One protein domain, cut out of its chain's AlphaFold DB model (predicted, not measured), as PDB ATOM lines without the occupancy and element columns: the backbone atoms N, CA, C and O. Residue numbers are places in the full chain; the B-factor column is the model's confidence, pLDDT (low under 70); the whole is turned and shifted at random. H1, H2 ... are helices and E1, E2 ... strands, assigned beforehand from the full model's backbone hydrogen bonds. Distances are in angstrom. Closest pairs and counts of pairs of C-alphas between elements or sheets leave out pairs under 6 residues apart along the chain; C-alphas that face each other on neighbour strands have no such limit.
ATOM      1  N   VAL A 121       8.337  17.734 -33.358       85.69
ATOM      2  CA  VAL A 121       8.438  16.602 -32.419       85.69
ATOM      3  C   VAL A 121       8.758  15.321 -33.183       85.69
ATOM      4  O   VAL A 121       8.010  14.938 -34.079       85.69
ATOM      5  N   GLN A 122       9.839  14.630 -32.822       85.75
ATOM      6  CA  GLN A 122      10.147  13.311 -33.380       85.75
ATOM      7  C   GLN A 122       9.277  12.231 -32.730       85.75
ATOM      8  O   GLN A 122       9.154  12.154 -31.507       85.75
ATOM      9  N   ILE A 123       8.668  11.393 -33.564       87.12
ATOM     10  CA  ILE A 123       7.753  10.327 -33.168       87.12
ATOM     11  C   ILE A 123       8.288   9.006 -33.725       87.12
ATOM     12  O   ILE A 123       8.444   8.891 -34.943       87.12
ATOM     13  N   PRO A 124       8.517   7.980 -32.890       84.38
ATOM     14  CA  PRO A 124       8.888   6.655 -33.371       84.38
ATOM     15  C   PRO A 124       7.857   6.106 -34.362       84.38
ATOM     16  O   PRO A 124       6.648   6.210 -34.136       84.38
ATOM     17  N   ASN A 125       8.315   5.464 -35.438       82.56
ATOM     18  CA  ASN A 125       7.424   4.948 -36.487       82.56
ATOM     19  C   ASN A 125       6.344   3.984 -35.967       82.56
ATOM     20  O   ASN A 125       5.241   3.943 -36.519       82.56
ATOM     21  N   SER A 126       6.632   3.243 -34.893       82.12
ATOM     22  CA  SER A 126       5.678   2.353 -34.218       82.12
ATOM     23  C   SER A 126       4.446   3.090 -33.678       82.12
ATOM     24  O   SER A 126       3.351   2.531 -33.660       82.12
ATOM     25  N   CYS A 127       4.590   4.364 -33.302       83.50
ATOM     26  CA  CYS A 127       3.540   5.170 -32.679       83.50
ATOM     27  C   CYS A 127       2.748   6.015 -33.687       83.50
ATOM     28  O   CYS A 127       1.624   6.427 -33.400       83.50
ATOM     29  N   VAL A 128       3.282   6.243 -34.893       82.81
ATOM     30  CA  VAL A 128       2.658   7.092 -35.928       82.81
ATOM     31  C   VAL A 128       1.297   6.552 -36.366       82.81
ATOM     32  O   VAL A 128       0.343   7.316 -36.526       82.81
ATOM     33  N   GLY A 129       1.178   5.231 -36.532       80.81
ATOM     34  CA  GLY A 129      -0.085   4.592 -36.909       80.81
ATOM     35  C   GLY A 129      -1.177   4.780 -35.854       80.81
ATOM     36  O   GLY A 129      -2.338   5.004 -36.197       80.81
ATOM     37  N   TRP A 130      -0.793   4.754 -34.580       82.69
ATOM     38  CA  TRP A 130      -1.696   4.983 -33.457       82.69
ATOM     39  C   TRP A 130      -2.068   6.471 -33.339       82.69
ATOM     40  O   TRP A 130      -3.251   6.806 -33.282       82.69
ATOM     41  N   LEU A 131      -1.080   7.371 -33.426       83.06
ATOM     42  CA  LEU A 131      -1.273   8.822 -33.329       83.06
ATOM     43  C   LEU A 131      -2.127   9.374 -34.487       83.06
ATOM     44  O   LEU A 131      -2.908  10.309 -34.312       83.06
ATOM     45  N   LYS A 132      -2.031   8.769 -35.677       79.94
ATOM     46  CA  LYS A 132      -2.869   9.106 -36.836       79.94
ATOM     47  C   LYS A 132      -4.223   8.380 -36.808       79.94
ATOM     48  O   LYS A 132      -5.240   8.981 -37.140       79.94
ATOM     49  N   GLY A 133      -4.291   7.116 -36.389       68.19
ATOM     50  CA  GLY A 133      -5.531   6.325 -36.324       68.19
ATOM     51  C   GLY A 133      -6.247   6.125 -37.679       68.19
ATOM     52  O   GLY A 133      -5.804   6.610 -38.719       68.19
ATOM     53  N   ARG A 134      -7.402   5.427 -37.694       66.12
ATOM     54  CA  ARG A 134      -8.145   5.088 -38.940       66.12
ATOM     55  C   ARG A 134      -8.741   6.295 -39.697       66.12
ATOM     56  O   ARG A 134      -9.179   6.115 -40.828       66.12
ATOM     57  N   GLN A 135      -8.759   7.503 -39.117       69.56
ATOM     58  CA  GLN A 135      -9.299   8.734 -39.737       69.56
ATOM     59  C   GLN A 135      -8.635  10.046 -39.253       69.56
ATOM     60  O   GLN A 135      -9.227  11.117 -39.381       69.56
ATOM     61  N   GLY A 136      -7.445  10.013 -38.646       74.12
ATOM     62  CA  GLY A 136      -6.891  11.214 -37.998       74.12
ATOM     63  C   GLY A 136      -7.513  11.514 -36.629       74.12
ATOM     64  O   GLY A 136      -7.430  12.642 -36.169       74.12
ATOM     65  N   GLY A 137      -8.195  10.554 -35.992       81.69
ATOM     66  CA  GLY A 137      -9.010  10.816 -34.797       81.69
ATOM     67  C   GLY A 137      -8.213  11.364 -33.612       81.69
ATOM     68  O   GLY A 137      -8.629  12.347 -33.011       81.69
ATOM     69  N   MET A 138      -7.054  10.769 -33.314       85.38
ATOM     70  CA  MET A 138      -6.239  11.200 -32.178       85.38
ATOM     71  C   MET A 138      -5.521  12.524 -32.456       85.38
ATOM     72  O   MET A 138      -5.565  13.422 -31.622       85.38
ATOM     73  N   ILE A 139      -4.921  12.691 -33.639       88.19
ATOM     74  CA  ILE A 139      -4.292  13.968 -34.000       88.19
ATOM     75  C   ILE A 139      -5.311  15.121 -34.005       88.19
ATOM     76  O   ILE A 139      -5.017  16.177 -33.463       88.19
ATOM     77  N   ARG A 140      -6.546  14.895 -34.479       87.81
ATOM     78  CA  ARG A 140      -7.634  15.888 -34.407       87.81
ATOM     79  C   ARG A 140      -8.078  16.193 -32.978       87.81
ATOM     80  O   ARG A 140      -8.445  17.327 -32.702       87.81
ATOM     81  N   ASP A 141      -8.071  15.210 -32.074       87.81
ATOM     82  CA  ASP A 141      -8.346  15.450 -30.648       87.81
ATOM     83  C   ASP A 141      -7.267  16.345 -30.027       87.81
ATOM     84  O   ASP A 141      -7.577  17.293 -29.304       87.81
ATOM     85  N   ILE A 142      -6.000  16.098 -30.369       89.06
ATOM     86  CA  ILE A 142      -4.873  16.929 -29.936       89.06
ATOM     87  C   ILE A 142      -5.015  18.353 -30.487       89.06
ATOM     88  O   ILE A 142      -4.869  19.304 -29.720       89.06
ATOM     89  N   GLU A 143      -5.356  18.525 -31.766       90.62
ATOM     90  CA  GLU A 143      -5.624  19.840 -32.372       90.62
ATOM     91  C   GLU A 143      -6.803  20.554 -31.694       90.62
ATOM     92  O   GLU A 143      -6.695  21.721 -31.322       90.62
ATOM     93  N   LEU A 144      -7.913  19.847 -31.455       89.75
ATOM     94  CA  LEU A 144      -9.105  20.397 -30.804       89.75
ATOM     95  C   LEU A 144      -8.815  20.876 -29.375       89.75
ATOM     96  O   LEU A 144      -9.321  21.916 -28.957       89.75
ATOM     97  N   ARG A 145      -8.017  20.115 -28.619       87.25
ATOM     98  CA  ARG A 145      -7.686  20.419 -27.220       87.25
ATOM     99  C   ARG A 145      -6.621  21.499 -27.094       87.25
ATOM    100  O   ARG A 145      -6.727  22.345 -26.215       87.25
ATOM    101  N   SER A 146      -5.597  21.459 -27.943       88.69
ATOM    102  CA  SER A 146      -4.492  22.423 -27.904       88.69
ATOM    103  C   SER A 146      -4.800  23.728 -28.637       88.69
ATOM    104  O   SER A 146      -4.144  24.733 -28.382       88.69
ATOM    105  N   GLY A 147      -5.762  23.727 -29.565       87.94
ATOM    106  CA  GLY A 147      -6.002  24.836 -30.489       87.94
ATOM    107  C   GLY A 147      -4.886  25.037 -31.522       87.94
ATOM    108  O   GLY A 147      -4.939  26.010 -32.274       87.94
ATOM    109  N   ALA A 148      -3.880  24.155 -31.553       89.81
ATOM    110  CA  ALA A 148      -2.814  24.141 -32.549       89.81
ATOM    111  C   ALA A 148      -3.215  23.297 -33.766       89.81
ATOM    112  O   ALA A 148      -4.056  22.408 -33.670       89.81
ATOM    113  N   GLN A 149      -2.553  23.530 -34.895       90.00
ATOM    114  CA  GLN A 149      -2.613  22.658 -36.067       90.00
ATOM    115  C   GLN A 149      -1.404  21.718 -36.060       90.00
ATOM    116  O   GLN A 149      -0.278  22.174 -35.860       90.00
ATOM    117  N   CYS A 150      -1.620  20.421 -36.266       89.69
ATOM    118  CA  CYS A 150      -0.588  19.392 -36.170       89.69
ATOM    119  C   CYS A 150      -0.533  18.554 -37.452       89.69
ATOM    120  O   CYS A 150      -1.489  17.880 -37.827       89.69
ATOM    121  N   GLU A 151       0.623  18.541 -38.107       86.88
ATOM    122  CA  GLU A 151       0.873  17.779 -39.329       86.88
ATOM    123  C   GLU A 151       1.966  16.741 -39.079       86.88
ATOM    124  O   GLU A 151       3.009  17.065 -38.527       86.88
ATOM    125  N   ILE A 152       1.747  15.484 -39.470       87.56
ATOM    126  CA  ILE A 152       2.762  14.433 -39.329       87.56
ATOM    127  C   ILE A 152       3.475  14.261 -40.667       87.56
ATOM    128  O   ILE A 152       2.930  13.647 -41.592       87.56
ATOM    129  N   ASP A 153       4.701  14.764 -40.733       84.38
ATOM    130  CA  ASP A 153       5.621  14.547 -41.836       84.38
ATOM    131  C   ASP A 153       6.287  13.168 -41.708       84.38
ATOM    132  O   ASP A 153       6.931  12.839 -40.713       84.38
ATOM    133  N   GLN A 154       6.092  12.338 -42.731       84.06
ATOM    134  CA  GLN A 154       6.635  10.982 -42.823       84.06
ATOM    135  C   GLN A 154       7.803  10.890 -43.813       84.06
ATOM    136  O   GLN A 154       8.236   9.785 -44.133       84.06
ATOM    137  N   THR A 155       8.324  12.013 -44.314       77.75
ATOM    138  CA  THR A 155       9.518  12.024 -45.178       77.75
ATOM    139  C   THR A 155      10.742  11.427 -44.486       77.75
ATOM    140  O   THR A 155      11.608  10.864 -45.147       77.75
ATOM    141  N   THR A 156      10.786  11.476 -43.153       76.00
ATOM    142  CA  THR A 156      11.857  10.903 -42.330       76.00
ATOM    143  C   THR A 156      11.635   9.444 -41.931       76.00
ATOM    144  O   THR A 156      12.479   8.872 -41.244       76.00
ATOM    145  N   LYS A 157      10.555   8.797 -42.399       76.25
ATOM    146  CA  LYS A 157      10.176   7.432 -41.998       76.25
ATOM    147  C   LYS A 157      11.295   6.405 -42.211       76.25
ATOM    148  O   LYS A 157      11.425   5.491 -41.399       76.25
ATOM    149  N   ASP A 158      12.118   6.564 -43.244       74.25
ATOM    150  CA  ASP A 158      13.243   5.663 -43.540       74.25
ATOM    151  C   ASP A 158      14.356   5.717 -42.475       74.25
ATOM    152  O   ASP A 158      15.128   4.771 -42.336       74.25
ATOM    153  N   PHE A 159      14.393   6.779 -41.663       73.56
ATOM    154  CA  PHE A 159      15.304   6.949 -40.526       73.56
ATOM    155  C   PHE A 159      14.740   6.400 -39.202       73.56
ATOM    156  O   PHE A 159      15.333   6.603 -38.146       73.56
ATOM    157  N   GLY A 160      13.593   5.708 -39.230       73.56
ATOM    158  CA  GLY A 160      12.993   5.069 -38.050       73.56
ATOM    159  C   GLY A 160      12.045   5.955 -37.230       73.56
ATOM    160  O   GLY A 160      11.375   5.454 -36.322       73.56
ATOM    161  N   TYR A 161      11.910   7.235 -37.582       82.50
ATOM    162  CA  TYR A 161      11.005   8.187 -36.936       82.50
ATOM    163  C   TYR A 161      10.244   9.028 -37.967       82.50
ATOM    164  O   TYR A 161      10.627   9.129 -39.124       82.50
ATOM    165  N   SER A 162       9.147   9.643 -37.546       85.31
ATOM    166  CA  SER A 162       8.417  10.669 -38.296       85.31
ATOM    167  C   SER A 162       8.424  11.973 -37.502       85.31
ATOM    168  O   SER A 162       8.599  11.953 -36.285       85.31
ATOM    169  N   THR A 163       8.218  13.108 -38.160       86.06
ATOM    170  CA  THR A 163       8.258  14.425 -37.513       86.06
ATOM    171  C   THR A 163       6.854  15.020 -37.453       86.06
ATOM    172  O   THR A 163       6.242  15.271 -38.483       86.06
ATOM    173  N   ALA A 164       6.323  15.273 -36.256       87.31
ATOM    174  CA  ALA A 164       5.125  16.092 -36.091       87.31
ATOM    175  C   ALA A 164       5.491  17.574 -36.076       87.31
ATOM    176  O   ALA A 164       6.263  18.015 -35.231       87.31
ATOM    177  N   ILE A 165       4.900  18.330 -36.993       88.75
ATOM    178  CA  ILE A 165       5.035  19.774 -37.141       88.75
ATOM    179  C   ILE A 165       3.799  20.431 -36.527       88.75
ATOM    180  O   ILE A 165       2.667  20.149 -36.923       88.75
ATOM    181  N   VAL A 166       4.013  21.327 -35.570       90.75
ATOM    182  CA  VAL A 166       2.982  21.998 -34.781       90.75
ATOM    183  C   VAL A 166       2.976  23.491 -35.107       90.75
ATOM    184  O   VAL A 166       3.977  24.191 -34.953       90.75
ATOM    185  N   ARG A 167       1.826  24.012 -35.538       89.62
ATOM    186  CA  ARG A 167       1.625  25.426 -35.892       89.62
ATOM    187  C   ARG A 167       0.570  26.056 -34.984       89.62
ATOM    188  O   ARG A 167      -0.463  25.451 -34.717       89.62
ATOM    189  N   GLY A 168       0.813  27.281 -34.526       88.50
ATOM    190  CA  GLY A 168      -0.069  27.996 -33.595       88.50
ATOM    191  C   GLY A 168       0.674  29.077 -32.813       88.50
ATOM    192  O   GLY A 168       1.816  29.411 -33.140       88.50
ATOM    193  N   THR A 169       0.043  29.617 -31.771       89.62
ATOM    194  CA  THR A 169       0.716  30.484 -30.788       89.62
ATOM    195  C   THR A 169       1.729  29.686 -29.959       89.62
ATOM    196  O   THR A 169       1.664  28.459 -29.903       89.62
ATOM    197  N   ALA A 170       2.668  30.364 -29.291       85.75
ATOM    198  CA  ALA A 170       3.672  29.700 -28.450       85.75
ATOM    199  C   ALA A 170       3.036  28.800 -27.367       85.75
ATOM    200  O   ALA A 170       3.479  27.675 -27.145       85.75
ATOM    201  N   GLU A 171       1.936  29.253 -26.758       85.44
ATOM    202  CA  GLU A 171       1.181  28.490 -25.754       85.44
ATOM    203  C   GLU A 171       0.480  27.260 -26.355       85.44
ATOM    204  O   GLU A 171       0.528  26.165 -25.786       85.44
ATOM    205  N   GLN A 172      -0.124  27.412 -27.540       89.12
ATOM    206  CA  GLN A 172      -0.765  26.311 -28.266       89.12
ATOM    207  C   GLN A 172       0.261  25.252 -28.682       89.12
ATOM    208  O   GLN A 172       0.030  24.057 -28.496       89.12
ATOM    209  N   LYS A 173       1.429  25.685 -29.175       89.00
ATOM    210  CA  LYS A 173       2.541  24.803 -29.550       89.00
ATOM    211  C   LYS A 173       3.086  24.031 -28.354       89.00
ATOM    212  O   LYS A 173       3.222  22.813 -28.444       89.00
ATOM    213  N   LYS A 174       3.324  24.704 -27.218       86.50
ATOM    214  CA  LYS A 174       3.770  24.061 -25.969       86.50
ATOM    215  C   LYS A 174       2.788  22.972 -25.524       86.50
ATOM    216  O   LYS A 174       3.200  21.852 -25.225       86.50
ATOM    217  N   THR A 175       1.492  23.281 -25.550       86.88
ATOM    218  CA  THR A 175       0.428  22.352 -25.145       86.88
ATOM    219  C   THR A 175       0.323  21.153 -26.093       86.88
ATOM    220  O   THR A 175       0.313  20.008 -25.645       86.88
ATOM    221  N   ALA A 176       0.295  21.390 -27.408       89.19
ATOM    222  CA  ALA A 176       0.236  20.333 -28.418       89.19
ATOM    223  C   ALA A 176       1.470  19.419 -28.379       89.19
ATOM    224  O   ALA A 176       1.329  18.199 -28.403       89.19
ATOM    225  N   ARG A 177       2.672  19.997 -28.243       88.94
ATOM    226  CA  ARG A 177       3.928  19.253 -28.082       88.94
ATOM    227  C   ARG A 177       3.881  18.332 -26.864       88.94
ATOM    228  O   ARG A 177       4.215  17.156 -26.991       88.94
ATOM    229  N   GLY A 178       3.428  18.844 -25.718       87.31
ATOM    230  CA  GLY A 178       3.242  18.044 -24.507       87.31
ATOM    231  C   GLY A 178       2.297  16.863 -24.732       87.31
ATOM    232  O   GLY A 178       2.660  15.723 -24.448       87.31
ATOM    233  N   LEU A 179       1.126  17.111 -25.328       89.25
ATOM    234  CA  LEU A 179       0.115  16.078 -25.579       89.25
ATOM    235  C   LEU A 179       0.582  15.001 -26.568       89.25
ATOM    236  O   LEU A 179       0.298  13.823 -26.358       89.25
ATOM    237  N   ILE A 180       1.313  15.379 -27.622       89.88
ATOM    238  CA  ILE A 180       1.895  14.425 -28.580       89.88
ATOM    239  C   ILE A 180       2.908  13.526 -27.869       89.88
ATOM    240  O   ILE A 180       2.820  12.304 -27.973       89.88
ATOM    241  N   ILE A 181       3.835  14.116 -27.110       89.12
ATOM    242  CA  ILE A 181       4.863  13.371 -26.370       89.12
ATOM    243  C   ILE A 181       4.218  12.450 -25.329       89.12
ATOM    244  O   ILE A 181       4.596  11.286 -25.221       89.12
ATOM    245  N   ALA A 182       3.213  12.944 -24.608       88.25
ATOM    246  CA  ALA A 182       2.479  12.190 -23.599       88.25
ATOM    247  C   ALA A 182       1.789  10.951 -24.169       88.25
ATOM    248  O   ALA A 182       1.834   9.871 -23.579       88.25
ATOM    249  N   GLU A 183       1.142  11.091 -25.321       88.75
ATOM    250  CA  GLU A 183       0.394   9.989 -25.901       88.75
ATOM    251  C   GLU A 183       1.315   8.975 -26.598       88.75
ATOM    252  O   GLU A 183       1.074   7.773 -26.516       88.75
ATOM    253  N   VAL A 184       2.426   9.429 -27.187       86.88
ATOM    254  CA  VAL A 184       3.484   8.536 -27.686       86.88
ATOM    255  C   VAL A 184       4.125   7.755 -26.531       86.88
ATOM    256  O   VAL A 184       4.232   6.534 -26.622       86.88
ATOM    257  N   ALA A 185       4.458   8.412 -25.413       84.56
ATOM    258  CA  ALA A 185       5.016   7.759 -24.224       84.56
ATOM    259  C   ALA A 185       4.086   6.670 -23.659       84.56
ATOM    260  O   ALA A 185       4.535   5.586 -23.294       84.56
ATOM    261  N   LYS A 186       2.775   6.928 -23.642       86.06
ATOM    262  CA  LYS A 186       1.774   5.947 -23.211       86.06
ATOM    263  C   LYS A 186       1.705   4.730 -24.137       86.06
ATOM    264  O   LYS A 186       1.612   3.605 -23.657       86.06
ATOM    265  N   VAL A 187       1.727   4.933 -25.457       84.94
ATOM    266  CA  VAL A 187       1.709   3.817 -26.421       84.94
ATOM    267  C   VAL A 187       2.956   2.951 -26.261       84.94
ATOM    268  O   VAL A 187       2.843   1.728 -26.278       84.94
ATOM    269  N   MET A 188       4.115   3.575 -26.038       79.56
ATOM    270  CA  MET A 188       5.375   2.867 -25.797       79.56
ATOM    271  C   MET A 188       5.345   2.028 -24.511       79.56
ATOM    272  O   MET A 188       5.797   0.882 -24.527       79.56
ATOM    273  N   ASP A 189       4.750   2.554 -23.431       82.19
ATOM    274  CA  ASP A 189       4.549   1.827 -22.165       82.19
ATOM    275  C   ASP A 189       3.652   0.591 -22.342       82.19
ATOM    276  O   ASP A 189       3.895  -0.458 -21.753       82.19
ATOM    277  N   GLN A 190       2.641   0.683 -23.210       78.38
ATOM    278  CA  GLN A 190       1.738  -0.431 -23.516       78.38
ATOM    279  C   GLN A 190       2.362  -1.477 -24.450       78.38
ATOM    280  O   GLN A 190       1.970  -2.643 -24.401       78.38
ATOM    281  N   SER A 191       3.320  -1.086 -25.299       70.25
ATOM    282  CA  SER A 191       4.035  -2.005 -26.194       70.25
ATOM    283  C   SER A 191       5.275  -2.655 -25.571       70.25
ATOM    284  O   SER A 191       5.855  -3.536 -26.202       70.25
ATOM    285  N   GLY A 192       5.685  -2.249 -24.362       62.19
ATOM    286  CA  GLY A 192       6.847  -2.813 -23.661       62.19
ATOM    287  C   GLY A 192       8.194  -2.513 -24.329       62.19
ATOM    288  O   GLY A 192       9.166  -3.227 -24.108       62.19
ATOM    289  N   SER A 193       8.250  -1.488 -25.181       62.47
ATOM    290  CA  SER A 193       9.474  -1.046 -25.854       62.47
ATOM    291  C   SER A 193      10.284  -0.152 -24.916       62.47
ATOM    292  O   SER A 193       9.764   0.872 -24.470       62.47
ATOM    293  N   GLU A 194      11.531  -0.527 -24.628       52.91
ATOM    294  CA  GLU A 194      12.418   0.241 -23.746       52.91
ATOM    295  C   GLU A 194      12.699   1.649 -24.297       52.91
ATOM    296  O   GLU A 194      12.723   1.881 -25.508       52.91
ATOM    297  N   PHE A 195      12.888   2.600 -23.379       51.81
ATOM    298  CA  PHE A 195      13.239   3.982 -23.691       51.81
ATOM    299  C   PHE A 195      14.621   4.032 -24.353       51.81
ATOM    300  O   PHE A 195      15.629   3.814 -23.687       51.81
ATOM    301  N   ASP A 196      14.683   4.377 -25.639       53.06
ATOM    302  CA  ASP A 196      15.923   4.899 -26.206       53.06
ATOM    303  C   ASP A 196      16.087   6.345 -25.717       53.06
ATOM    304  O   ASP A 196      15.145   7.142 -25.792       53.06
ATOM    305  N   GLY A 197      17.265   6.690 -25.191       52.03
ATOM    306  CA  GLY A 197      17.546   7.953 -24.488       52.03
ATOM    307  C   GLY A 197      17.389   9.225 -25.334       52.03
ATOM    308  O   GLY A 197      17.671  10.322 -24.859       52.03
ATOM    309  N   SER A 198      16.943   9.088 -26.583       55.91
ATOM    310  CA  SER A 198      16.653  10.164 -27.527       55.91
ATOM    311  C   SER A 198      15.199  10.675 -27.457       55.91
ATOM    312  O   SER A 198      14.922  11.780 -27.924       55.91
ATOM    313  N   PHE A 199      14.257   9.929 -26.857       68.81
ATOM    314  CA  PHE A 199      12.850  10.346 -26.769       68.81
ATOM    315  C   PHE A 199      12.568  11.236 -25.542       68.81
ATOM    316  O   PHE A 199      12.867  10.878 -24.409       68.81
ATOM    317  N   LEU A 200      11.930  12.392 -25.759       69.31
ATOM    318  CA  LEU A 200      11.693  13.443 -24.748       69.31
ATOM    319  C   LEU A 200      10.542  13.162 -23.758       69.31
ATOM    320  O   LEU A 200      10.182  14.041 -22.968       69.31
ATOM    321  N   GLY A 201       9.907  11.992 -23.839       77.25
ATOM    322  CA  GLY A 201       8.805  11.616 -22.955       77.25
ATOM    323  C   GLY A 201       9.294  10.983 -21.659       77.25
ATOM    324  O   GLY A 201      10.227  10.190 -21.664       77.25
ATOM    325  N   THR A 202       8.636  11.298 -20.552       83.06
ATOM    326  CA  THR A 202       8.838  10.672 -19.247       83.06
ATOM    327  C   THR A 202       7.527  10.089 -18.731       83.06
ATOM    328  O   THR A 202       6.427  10.474 -19.149       83.06
ATOM    329  N   LYS A 203       7.662   9.126 -17.820       85.75
ATOM    330  CA  LYS A 203       6.565   8.469 -17.122       85.75
ATOM    331  C   LYS A 203       6.797   8.583 -15.622       85.75
ATOM    332  O   LYS A 203       7.889   8.286 -15.147       85.75
ATOM    333  N   GLU A 204       5.764   8.968 -14.889       85.50
ATOM    334  CA  GLU A 204       5.775   8.995 -13.430       85.50
ATOM    335  C   GLU A 204       4.536   8.288 -12.882       85.50
ATOM    336  O   GLU A 204       3.434   8.454 -13.410       85.50
ATOM    337  N   GLU A 205       4.712   7.487 -11.833       88.19
ATOM    338  CA  GLU A 205       3.628   6.741 -11.197       88.19
ATOM    339  C   GLU A 205       3.626   6.968  -9.684       88.19
ATOM    340  O   GLU A 205       4.674   6.951  -9.041       88.19
ATOM    341  N   PHE A 206       2.442   7.152  -9.103       85.88
ATOM    342  CA  PHE A 206       2.263   7.198  -7.651       85.88
ATOM    343  C   PHE A 206       0.905   6.634  -7.237       85.88
ATOM    344  O   PHE A 206      -0.017   6.487  -8.044       85.88
ATOM    345  N   HIS A 207       0.784   6.319  -5.950       85.81
ATOM    346  CA  HIS A 207      -0.425   5.753  -5.370       85.81
ATOM    347  C   HIS A 207      -1.259   6.829  -4.682       85.81
ATOM    348  O   HIS A 207      -0.728   7.695  -3.986       85.81
ATOM    349  N   ILE A 208      -2.574   6.748  -4.866       86.25
ATOM    350  CA  ILE A 208      -3.562   7.545  -4.137       86.25
ATOM    351  C   ILE A 208      -4.599   6.615  -3.530       86.25
ATOM    352  O   ILE A 208      -4.932   5.591  -4.121       86.25
ATOM    353  N   GLU A 209      -5.148   6.955  -2.372       82.19
ATOM    354  CA  GLU A 209      -6.220   6.148  -1.786       82.19
ATOM    355  C   GLU A 209      -7.451   6.124  -2.706       82.19
ATOM    356  O   GLU A 209      -7.816   7.136  -3.319       82.19
ATOM    357  N   SER A 210      -8.126   4.973  -2.787       81.56
ATOM    358  CA  SER A 210      -9.237   4.764  -3.726       81.56
ATOM    359  C   SER A 210     -10.383   5.771  -3.542       81.56
ATOM    360  O   SER A 210     -11.057   6.120  -4.514       81.56
ATOM    361  N   GLN A 211     -10.575   6.294  -2.325       82.38
ATOM    362  CA  GLN A 211     -11.592   7.304  -2.017       82.38
ATOM    363  C   GLN A 211     -11.372   8.644  -2.737       82.38
ATOM    364  O   GLN A 211     -12.339   9.333  -3.070       82.38
ATOM    365  N   TYR A 212     -10.124   8.994  -3.061       84.62
ATOM    366  CA  TYR A 212      -9.803  10.265  -3.712       84.62
ATOM    367  C   TYR A 212      -9.890  10.209  -5.241       84.62
ATOM    368  O   TYR A 212      -9.922  11.250  -5.901       84.62
ATOM    369  N   VAL A 213     -10.001   9.018  -5.833       85.12
ATOM    370  CA  VAL A 213      -9.994   8.859  -7.296       85.12
ATOM    371  C   VAL A 213     -11.221   9.480  -7.956       85.12
ATOM    372  O   VAL A 213     -11.116  10.116  -9.007       85.12
ATOM    373  N   GLY A 214     -12.400   9.313  -7.346       83.88
ATOM    374  CA  GLY A 214     -13.638   9.903  -7.860       83.88
ATOM    375  C   GLY A 214     -13.559  11.428  -7.924       83.88
ATOM    376  O   GLY A 214     -14.098  12.048  -8.842       83.88
ATOM    377  N   TRP A 215     -12.821  12.021  -6.990       82.69
ATOM    378  CA  TRP A 215     -12.624  13.456  -6.919       82.69
ATOM    379  C   TRP A 215     -11.530  13.939  -7.880       82.69
ATOM    380  O   TRP A 215     -11.776  14.878  -8.634       82.69
ATOM    381  N   LEU A 216     -10.398  13.226  -7.968       86.69
ATOM    382  CA  LEU A 216      -9.348  13.494  -8.959       86.69
ATOM    383  C   LEU A 216      -9.886  13.421 -10.400       86.69
ATOM    384  O   LEU A 216      -9.529  14.227 -11.256       86.69
ATOM    385  N   LYS A 217     -10.791  12.475 -10.680       87.56
ATOM    386  CA  LYS A 217     -11.483  12.377 -11.973       87.56
ATOM    387  C   LYS A 217     -12.497  13.509 -12.155       87.56
ATOM    388  O   LYS A 217     -12.594  14.097 -13.237       87.56
ATOM    389  N   GLY A 218     -13.239  13.824 -11.098       85.12
ATOM    390  CA  GLY A 218     -14.296  14.824 -11.090       85.12
ATOM    391  C   GLY A 218     -15.542  14.413 -11.893       85.12
ATOM    392  O   GLY A 218     -15.555  13.397 -12.600       85.12
ATOM    393  N   PRO A 219     -16.626  15.208 -11.824       81.31
ATOM    394  CA  PRO A 219     -17.873  14.911 -12.524       81.31
ATOM    395  C   PRO A 219     -17.643  14.848 -14.040       81.31
ATOM    396  O   PRO A 219     -17.105  15.779 -14.637       81.31
ATOM    397  N   LYS A 220     -18.051  13.733 -14.664       80.62
ATOM    398  CA  LYS A 220     -17.833  13.419 -16.093       80.62
ATOM    399  C   LYS A 220     -16.358  13.404 -16.546       80.62
ATOM    400  O   LYS A 220     -16.105  13.469 -17.742       80.62
ATOM    401  N   GLY A 221     -15.386  13.310 -15.632       84.50
ATOM    402  CA  GLY A 221     -13.961  13.367 -15.989       84.50
ATOM    403  C   GLY A 221     -13.419  14.782 -16.214       84.50
ATOM    404  O   GLY A 221     -12.319  14.932 -16.736       84.50
ATOM    405  N   LYS A 222     -14.175  15.829 -15.850       88.19
ATOM    406  CA  LYS A 222     -13.798  17.219 -16.143       88.19
ATOM    407  C   LYS A 222     -12.510  17.655 -15.436       88.19
ATOM    408  O   LYS A 222     -11.735  18.400 -16.023       88.19
ATOM    409  N   VAL A 223     -12.282  17.204 -14.200       90.56
ATOM    410  CA  VAL A 223     -11.107  17.608 -13.406       90.56
ATOM    411  C   VAL A 223      -9.849  17.009 -14.022       90.56
ATOM    412  O   VAL A 223      -8.953  17.745 -14.415       90.56
ATOM    413  N   ILE A 224      -9.825  15.695 -14.249       91.88
ATOM    414  CA  ILE A 224      -8.673  15.042 -14.882       91.88
ATOM    415  C   ILE A 224      -8.412  15.550 -16.310       91.88
ATOM    416  O   ILE A 224      -7.264  15.595 -16.739       91.88
ATOM    417  N   GLN A 225      -9.451  15.949 -17.056       89.94
ATOM    418  CA  GLN A 225      -9.289  16.590 -18.369       89.94
ATOM    419  C   GLN A 225      -8.643  17.977 -18.264       89.94
ATOM    420  O   GLN A 225      -7.765  18.292 -19.063       89.94
ATOM    421  N   ASP A 226      -9.048  18.783 -17.281       89.50
ATOM    422  CA  ASP A 226      -8.481  20.112 -17.027       89.50
ATOM    423  C   ASP A 226      -7.016  20.024 -16.577       89.50
ATOM    424  O   ASP A 226      -6.178  20.766 -17.088       89.50
ATOM    425  N   LEU A 227      -6.681  19.068 -15.702       91.06
ATOM    426  CA  LEU A 227      -5.298  18.827 -15.285       91.06
ATOM    427  C   LEU A 227      -4.422  18.466 -16.489       91.06
ATOM    428  O   LEU A 227      -3.420  19.130 -16.713       91.06
ATOM    429  N   GLN A 228      -4.849  17.498 -17.307       91.25
ATOM    430  CA  GLN A 228      -4.133  17.085 -18.522       91.25
ATOM    431  C   GLN A 228      -3.944  18.220 -19.532       91.25
ATOM    432  O   GLN A 228      -2.914  18.289 -20.199       91.25
ATOM    433  N   LEU A 229      -4.938  19.103 -19.672       87.94
ATOM    434  CA  LEU A 229      -4.839  20.256 -20.563       87.94
ATOM    435  C   LEU A 229      -3.828  21.285 -20.038       87.94
ATOM    436  O   LEU A 229      -3.001  21.761 -20.806       87.94
ATOM    437  N   LYS A 230      -3.864  21.592 -18.735       88.31
ATOM    438  CA  LYS A 230      -2.989  22.592 -18.099       88.31
ATOM    439  C   LYS A 230      -1.525  22.171 -18.026       88.31
ATOM    440  O   LYS A 230      -0.658  23.033 -18.117       88.31
ATOM    441  N   SER A 231      -1.255  20.881 -17.840       89.88
ATOM    442  CA  SER A 231       0.107  20.339 -17.801       89.88
ATOM    443  C   SER A 231       0.609  19.835 -19.154       89.88
ATOM    444  O   SER A 231       1.777  19.475 -19.269       89.88
ATOM    445  N   GLY A 232      -0.258  19.753 -20.170       87.31
ATOM    446  CA  GLY A 232       0.081  19.130 -21.451       87.31
ATOM    447  C   GLY A 232       0.484  17.659 -21.298       87.31
ATOM    448  O   GLY A 232       1.349  17.187 -22.026       87.31
ATOM    449  N   THR A 233      -0.096  16.943 -20.333       92.31
ATOM    450  CA  THR A 233       0.223  15.535 -20.054       92.31
ATOM    451  C   THR A 233      -0.967  14.622 -20.302       92.31
ATOM    452  O   THR A 233      -2.106  15.055 -20.495       92.31
ATOM    453  N   ARG A 234      -0.700  13.319 -20.275       90.25
ATOM    454  CA  ARG A 234      -1.699  12.259 -20.265       90.25
ATOM    455  C   ARG A 234      -1.703  11.630 -18.881       90.25
ATOM    456  O   ARG A 234      -0.670  11.149 -18.429       90.25
ATOM    457  N   ILE A 235      -2.855  11.638 -18.216       91.75
ATOM    458  CA  ILE A 235      -3.006  11.075 -16.868       91.75
ATOM    459  C   ILE A 235      -3.975   9.897 -16.944       91.75
ATOM    460  O   ILE A 235      -5.116  10.044 -17.387       91.75
ATOM    461  N   GLU A 236      -3.516   8.731 -16.511       89.06
ATOM    462  CA  GLU A 236      -4.288   7.497 -16.433       89.06
ATOM    463  C   GLU A 236      -4.415   7.070 -14.972       89.06
ATOM    464  O   GLU A 236      -3.453   7.138 -14.213       89.06
ATOM    465  N   VAL A 237      -5.618   6.669 -14.564       89.44
ATOM    466  CA  VAL A 237      -5.863   6.201 -13.200       89.44
ATOM    467  C   VAL A 237      -6.342   4.766 -13.265       89.44
ATOM    468  O   VAL A 237      -7.455   4.504 -13.726       89.44
ATOM    469  N   ASP A 238      -5.489   3.859 -12.808       83.75
ATOM    470  CA  ASP A 238      -5.743   2.430 -12.778       83.75
ATOM    471  C   ASP A 238      -6.366   2.032 -11.431       83.75
ATOM    472  O   ASP A 238      -5.810   2.282 -10.358       83.75
ATOM    473  N   GLN A 239      -7.555   1.431 -11.504       80.31
ATOM    474  CA  GLN A 239      -8.313   0.908 -10.364       80.31
ATOM    475  C   GLN A 239      -8.452  -0.619 -10.417       80.31
ATOM    476  O   GLN A 239      -9.310  -1.172  -9.732       80.31
ATOM    477  N   SER A 240      -7.656  -1.313 -11.236       70.19
ATOM    478  CA  SER A 240      -7.795  -2.757 -11.482       70.19
ATOM    479  C   SER A 240      -7.577  -3.622 -10.231       70.19
ATOM    480  O   SER A 240      -7.999  -4.776 -10.205       70.19
ATOM    481  N   SER A 241      -7.000  -3.051  -9.167       60.22
ATOM    482  CA  SER A 241      -6.722  -3.721  -7.890       60.22
ATOM    483  C   SER A 241      -7.462  -3.069  -6.707       60.22
ATOM    484  O   SER A 241      -6.821  -2.615  -5.758       60.22
ATOM    485  N   PRO A 242      -8.813  -3.038  -6.693       57.69
ATOM    486  CA  PRO A 242      -9.588  -2.351  -5.651       57.69
ATOM    487  C   PRO A 242      -9.451  -2.993  -4.257       57.69
ATOM    488  O   PRO A 242      -9.868  -2.408  -3.263       57.69
ATOM    489  N   GLN A 243      -8.861  -4.190  -4.173       55.81
ATOM    490  CA  GLN A 243      -8.653  -4.938  -2.929       55.81
ATOM    491  C   GLN A 243      -7.563  -4.336  -2.033       55.81
ATOM    492  O   GLN A 243      -7.556  -4.607  -0.837       55.81
ATOM    493  N   LEU A 244      -6.658  -3.518  -2.587       61.69
ATOM    494  CA  LEU A 244      -5.549  -2.932  -1.831       61.69
ATOM    495  C   LEU A 244      -5.856  -1.526  -1.276       61.69
ATOM    496  O   LEU A 244      -5.011  -0.938  -0.607       61.69
ATOM    497  N   GLY A 245      -7.051  -0.975  -1.524       69.50
ATOM    498  CA  GLY A 245      -7.472   0.327  -0.980       69.50
ATOM    499  C   GLY A 245      -6.785   1.555  -1.598       69.50
ATOM    500  O   GLY A 245      -7.067   2.687  -1.194       69.50
ATOM    501  N   TYR A 246      -5.929   1.356  -2.603       80.31
ATOM    502  CA  TYR A 246      -5.290   2.415  -3.379       80.31
ATOM    503  C   TYR A 246      -5.528   2.241  -4.884       80.31
ATOM    504  O   TYR A 246      -5.866   1.166  -5.373       80.31
ATOM    505  N   ALA A 247      -5.360   3.329  -5.625       83.56
ATOM    506  CA  ALA A 247      -5.340   3.383  -7.077       83.56
ATOM    507  C   ALA A 247      -3.997   3.942  -7.552       83.56
ATOM    508  O   ALA A 247      -3.395   4.788  -6.885       83.56
ATOM    509  N   THR A 248      -3.541   3.487  -8.715       86.56
ATOM    510  CA  THR A 248      -2.268   3.921  -9.299       86.56
ATOM    511  C   THR A 248      -2.533   5.005 -10.335       86.56
ATOM    512  O   THR A 248      -3.282   4.797 -11.290       86.56
ATOM    513  N   VAL A 249      -1.928   6.175 -10.150       89.94
ATOM    514  CA  VAL A 249      -1.975   7.283 -11.106       89.94
ATOM    515  C   VAL A 249      -0.696   7.254 -11.929       89.94
ATOM    516  O   VAL A 249       0.390   7.356 -11.366       89.94
ATOM    517  N   LYS A 250      -0.830   7.132 -13.250       91.06
ATOM    518  CA  LYS A 250       0.267   7.165 -14.223       91.06
ATOM    519  C   LYS A 250       0.201   8.465 -15.013       91.06
ATOM    520  O   LYS A 250      -0.834   8.776 -15.605       91.06
ATOM    521  N   ILE A 251       1.288   9.224 -15.030       91.31
ATOM    522  CA  ILE A 251       1.414  10.482 -15.764       91.31
ATOM    523  C   ILE A 251       2.463  10.302 -16.858       91.31
ATOM    524  O   ILE A 251       3.595   9.921 -16.577       91.31
ATOM    525  N   PHE A 252       2.090  10.614 -18.094       90.75
ATOM    526  CA  PHE A 252       2.963  10.585 -19.263       90.75
ATOM    527  C   PHE A 252       3.066  11.988 -19.865       90.75
ATOM    528  O   PHE A 252       2.056  12.688 -19.969       90.75
ATOM    529  N   GLY A 253       4.253  12.413 -20.290       89.88
ATOM    530  CA  GLY A 253       4.439  13.725 -20.917       89.88
ATOM    531  C   GLY A 253       5.891  14.160 -20.993       89.88
ATOM    532  O   GLY A 253       6.786  13.335 -20.891       89.88
ATOM    533  N   THR A 254       6.132  15.454 -21.190       88.62
ATOM    534  CA  THR A 254       7.477  16.034 -21.048       88.62
ATOM    535  C   THR A 254       7.894  16.058 -19.573       88.62
ATOM    536  O   THR A 254       7.019  16.129 -18.711       88.62
ATOM    537  N   PRO A 255       9.198  16.083 -19.241       84.00
ATOM    538  CA  PRO A 255       9.648  16.163 -17.847       84.00
ATOM    539  C   PRO A 255       9.073  17.380 -17.100       84.00
ATOM    540  O   PRO A 255       8.620  17.249 -15.964       84.00
ATOM    541  N   GLU A 256       9.007  18.542 -17.758       86.44
ATOM    542  CA  GLU A 256       8.374  19.752 -17.210       86.44
ATOM    543  C   GLU A 256       6.862  19.556 -16.997       86.44
ATOM    544  O   GLU A 256       6.334  19.883 -15.933       86.44
ATOM    545  N   GLY A 257       6.165  18.976 -17.981       87.81
ATOM    546  CA  GLY A 257       4.725  18.739 -17.912       87.81
ATOM    547  C   GLY A 257       4.352  17.707 -16.851       87.81
ATOM    548  O   GLY A 257       3.367  17.886 -16.142       87.81
ATOM    549  N   VAL A 258       5.140  16.641 -16.693       89.88
ATOM    550  CA  VAL A 258       4.925  15.595 -15.683       89.88
ATOM    551  C   VAL A 258       5.100  16.162 -14.273       89.88
ATOM    552  O   VAL A 258       4.204  15.991 -13.445       89.88
ATOM    553  N   ALA A 259       6.152  16.952 -14.029       86.81
ATOM    554  CA  ALA A 259       6.341  17.651 -12.756       86.81
ATOM    555  C   ALA A 259       5.194  18.637 -12.459       86.81
ATOM    556  O   ALA A 259       4.668  18.687 -11.342       86.81
ATOM    557  N   GLN A 260       4.749  19.384 -13.476       89.44
ATOM    558  CA  GLN A 260       3.605  20.285 -13.356       89.44
ATOM    559  C   GLN A 260       2.310  19.515 -13.064       89.44
ATOM    560  O   GLN A 260       1.555  19.901 -12.174       89.44
ATOM    561  N   ALA A 261       2.058  18.407 -13.761       89.44
ATOM    562  CA  ALA A 261       0.893  17.555 -13.558       89.44
ATOM    563  C   ALA A 261       0.877  16.962 -12.150       89.44
ATOM    564  O   ALA A 261      -0.152  17.011 -11.489       89.44
ATOM    565  N   ARG A 262       2.016  16.468 -11.656       88.81
ATOM    566  CA  ARG A 262       2.157  15.962 -10.288       88.81
ATOM    567  C   ARG A 262       1.847  17.041  -9.253       88.81
ATOM    568  O   ARG A 262       1.086  16.783  -8.323       88.81
ATOM    569  N   SER A 263       2.364  18.255  -9.445       88.06
ATOM    570  CA  SER A 263       2.049  19.405  -8.589       88.06
ATOM    571  C   SER A 263       0.557  19.761  -8.630       88.06
ATOM    572  O   SER A 263      -0.062  19.952  -7.586       88.06
ATOM    573  N   LEU A 264      -0.062  19.756  -9.817       89.94
ATOM    574  CA  LEU A 264      -1.500  19.998  -9.978       89.94
ATOM    575  C   LEU A 264      -2.351  18.897  -9.334       89.94
ATOM    576  O   LEU A 264      -3.337  19.215  -8.679       89.94
ATOM    577  N   VAL A 265      -1.971  17.622  -9.467       89.12
ATOM    578  CA  VAL A 265      -2.664  16.496  -8.821       89.12
ATOM    579  C   VAL A 265      -2.531  16.585  -7.300       89.12
ATOM    580  O   VAL A 265      -3.534  16.445  -6.604       89.12
ATOM    581  N   ALA A 266      -1.337  16.875  -6.775       85.00
ATOM    582  CA  ALA A 266      -1.125  17.086  -5.344       85.00
ATOM    583  C   ALA A 266      -1.934  18.285  -4.823       85.00
ATOM    584  O   ALA A 266      -2.560  18.202  -3.767       85.00
ATOM    585  N   HIS A 267      -1.980  19.379  -5.588       83.50
ATOM    586  CA  HIS A 267      -2.781  20.554  -5.266       83.50
ATOM    587  C   HIS A 267      -4.278  20.240  -5.247       83.50
ATOM    588  O   HIS A 267      -4.976  20.675  -4.335       83.50
ATOM    589  N   GLU A 268      -4.774  19.470  -6.216       84.62
ATOM    590  CA  GLU A 268      -6.155  18.997  -6.234       84.62
ATOM    591  C   GLU A 268      -6.379  18.159  -4.958       84.62
ATOM    592  O   GLU A 268      -7.193  18.522  -4.117       84.62
ATOM    593  N   LEU A 269      -5.604  17.102  -4.725       80.38
ATOM    594  CA  LEU A 269      -5.812  16.197  -3.585       80.38
ATOM    595  C   LEU A 269      -5.695  16.893  -2.216       80.38
ATOM    596  O   LEU A 269      -6.413  16.529  -1.281       80.38
ATOM    597  N   SER A 270      -4.901  17.966  -2.120       73.69
ATOM    598  CA  SER A 270      -4.797  18.803  -0.915       73.69
ATOM    599  C   SER A 270      -6.110  19.483  -0.506       73.69
ATOM    600  O   SER A 270      -6.254  19.861   0.653       73.69
ATOM    601  N   LYS A 271      -7.085  19.623  -1.419       75.00
ATOM    602  CA  LYS A 271      -8.408  20.215  -1.136       75.00
ATOM    603  C   LYS A 271      -9.337  19.279  -0.354       75.00
ATOM    604  O   LYS A 271     -10.416  19.703   0.048       75.00
ATOM    605  N   ILE A 272      -8.967  18.007  -0.186       69.12
ATOM    606  CA  ILE A 272      -9.775  17.007   0.535       69.12
ATOM    607  C   ILE A 272      -9.025  16.459   1.747       69.12
ATOM    608  O   ILE A 272      -9.633  16.263   2.795       69.12
ATOM    609  N   GLY A 273      -7.722  16.201   1.602       67.56
ATOM    610  CA  GLY A 273      -6.896  15.611   2.649       67.56
ATOM    611  C   GLY A 273      -5.432  16.044   2.512       67.56
ATOM    612  O   GLY A 273      -4.813  15.753   1.486       67.56
ATOM    613  N   PRO A 274      -4.841  16.716   3.519       62.19
ATOM    614  CA  PRO A 274      -3.443  17.147   3.464       62.19
ATOM    615  C   PRO A 274      -2.458  15.965   3.472       62.19
ATOM    616  O   PRO A 274      -1.366  16.077   2.919       62.19
ATOM    617  N   GLU A 275      -2.857  14.821   4.033       58.88
ATOM    618  CA  GLU A 275      -2.039  13.605   4.113       58.88
ATOM    619  C   GLU A 275      -1.762  13.013   2.718       58.88
ATOM    620  O   GLU A 275      -0.609  12.773   2.359       58.88
ATOM    621  N   ALA A 276      -2.784  12.927   1.857       56.12
ATOM    622  CA  ALA A 276      -2.643  12.446   0.479       56.12
ATOM    623  C   ALA A 276      -1.732  13.345  -0.379       56.12
ATOM    624  O   ALA A 276      -0.952  12.852  -1.194       56.12
ATOM    625  N   ALA A 277      -1.791  14.666  -0.180       58.91
ATOM    626  CA  ALA A 277      -0.922  15.613  -0.878       58.91
ATOM    627  C   ALA A 277       0.531  15.557  -0.377       58.91
ATOM    628  O   ALA A 277       1.456  15.697  -1.178       58.91
ATOM    629  N   ALA A 278       0.749  15.304   0.919       57.88
ATOM    630  CA  ALA A 278       2.082  15.181   1.507       57.88
ATOM    631  C   ALA A 278       2.837  13.945   0.990       57.88
ATOM    632  O   ALA A 278       4.026  14.043   0.680       57.88
ATOM    633  N   HIS A 279       2.151  12.810   0.807       59.75
ATOM    634  CA  HIS A 279       2.748  11.607   0.209       59.75
ATOM    635  C   HIS A 279       3.184  11.827  -1.247       59.75
ATOM    636  O   HIS A 279       4.243  11.351  -1.656       59.75
ATOM    637  N   ILE A 280       2.424  12.618  -2.010       62.12
ATOM    638  CA  ILE A 280       2.747  12.955  -3.404       62.12
ATOM    639  C   ILE A 280       3.808  14.055  -3.481       62.12
ATOM    640  O   ILE A 280       4.586  14.059  -4.427       62.12
ATOM    641  N   ALA A 281       3.901  14.966  -2.511       56.78
ATOM    642  CA  ALA A 281       4.925  16.015  -2.485       56.78
ATOM    643  C   ALA A 281       6.300  15.516  -1.996       56.78
ATOM    644  O   ALA A 281       7.323  16.078  -2.378       56.78
ATOM    645  N   ARG A 282       6.343  14.457  -1.174       50.81
ATOM    646  CA  ARG A 282       7.568  13.961  -0.519       50.81
ATOM    647  C   ARG A 282       8.350  12.903  -1.317       50.81
ATOM    648  O   ARG A 282       9.523  12.689  -1.036       50.81
ATOM    649  N   ALA A 283       7.742  12.251  -2.306       43.94
ATOM    650  CA  ALA A 283       8.373  11.154  -3.051       43.94
ATOM    651  C   ALA A 283       9.313  11.637  -4.184       43.94
ATOM    652  O   ALA A 283       8.962  11.584  -5.360       43.94
TER     653      ALA A 283
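What this domain is: This is residues 121 to 283 of the 807 residues of the protein "Hypothetical protein" of Alexandrium monilatum (UniProt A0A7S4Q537). Two similar lobes stand in a row along the longest axis, each a three-stranded sheet with helices over one face. The long helix H3 covers the first lobe's sheet, E1 E3 E2, beside H1 and H2, and meets one end of the second lobe's sheet, E4 E6 E5, which H4, H5 and H6 cover; H7 folds back along H6. The 163 printed residues hold seven named helices and six named strands, in the order E1 H1 H2 E2 E3 H3 E4 H4 H5 E5 E6 H6 H7; both sheets are antiparallel, and the class is mixed. The whole is compact, with a radius of gyration of the C-alphas of 16.4 A and spans of 50 by 33 by 28 A.

Where its parts are: The larger sheet has E4, residues 202 to 209, 23.5 A long, E6, 246 to 253, 23.0 A, and E5, 234 to 238. Its helices are H4, 210 to 217, H5, 219 to 231, 19.5 A, H6, 255 to 269, 21.0 A, and H7, 274 to 282. H3, residues 170 to 191, is 31.8 A long, from C-alpha 170 at (3.672, 29.700, -28.450) to C-alpha 191 at (4.035, -2.005, -26.194). The other sheet has E1, 121 to 124, beginning at (8.438, 16.602, -32.419), E3, 161 to 167, 19.7 A, and E2, 149 to 153, with H1, 125 to 132, and H2, 137 to 146.

How they stand to each other: E6 is the inner strand between E4, N 204 and O 251 at 2.9 A, and E5, N 236 and O 250 at 2.8 A. E4, H4, H5, E5 is a split strand-helix-strand unit, two strands running the same way with E6 between them; its crossover is right-handed. H6 runs along E6 at 24 degrees on the local plane, at a height over the sheet of 9.2 A, on the same face as H4 and H5. H5 and H6 touch, Ser 231 and Gly 257 closest, C-alphas 4.9 A apart. H6 and H7 form a helical hairpin, C-alphas 266 and 277 closest at 4.7 A; H7 only grazes the sheet. H3 stands at this sheet's level, C-alphas 182 and 253 closest at 3.7 A. H1, H2 and H3 lie on one face of the other sheet, two layers; E3 is within hydrogen-bond range of E1, N 123 and O 162, 2.8 A, and of E2, N 165 and O 151, 2.7 A. E1, H1 H2, E2 is likewise a split unit, right-handed. H1 and H3 touch at a steep tilt of 61 degrees, C-alphas 127 and 184 closest at 6.0 A. Every O i to N i+4 pair is within hydrogen-bond range in H2, H3, H6 and H7; it is 2 of 4 in H1, 2 of 4 in H4 and 7 of 9 in H5.

The domain as a whole: The C-alphas farthest apart, of Asp 158 and Gly 273, are 51.4 A apart. The printed part has no cut and no long link. The mean pLDDT of the printed part is 81.0; residues 133 to 135, 192 to 200, 241 to 245 and 272 to 283 are under 70.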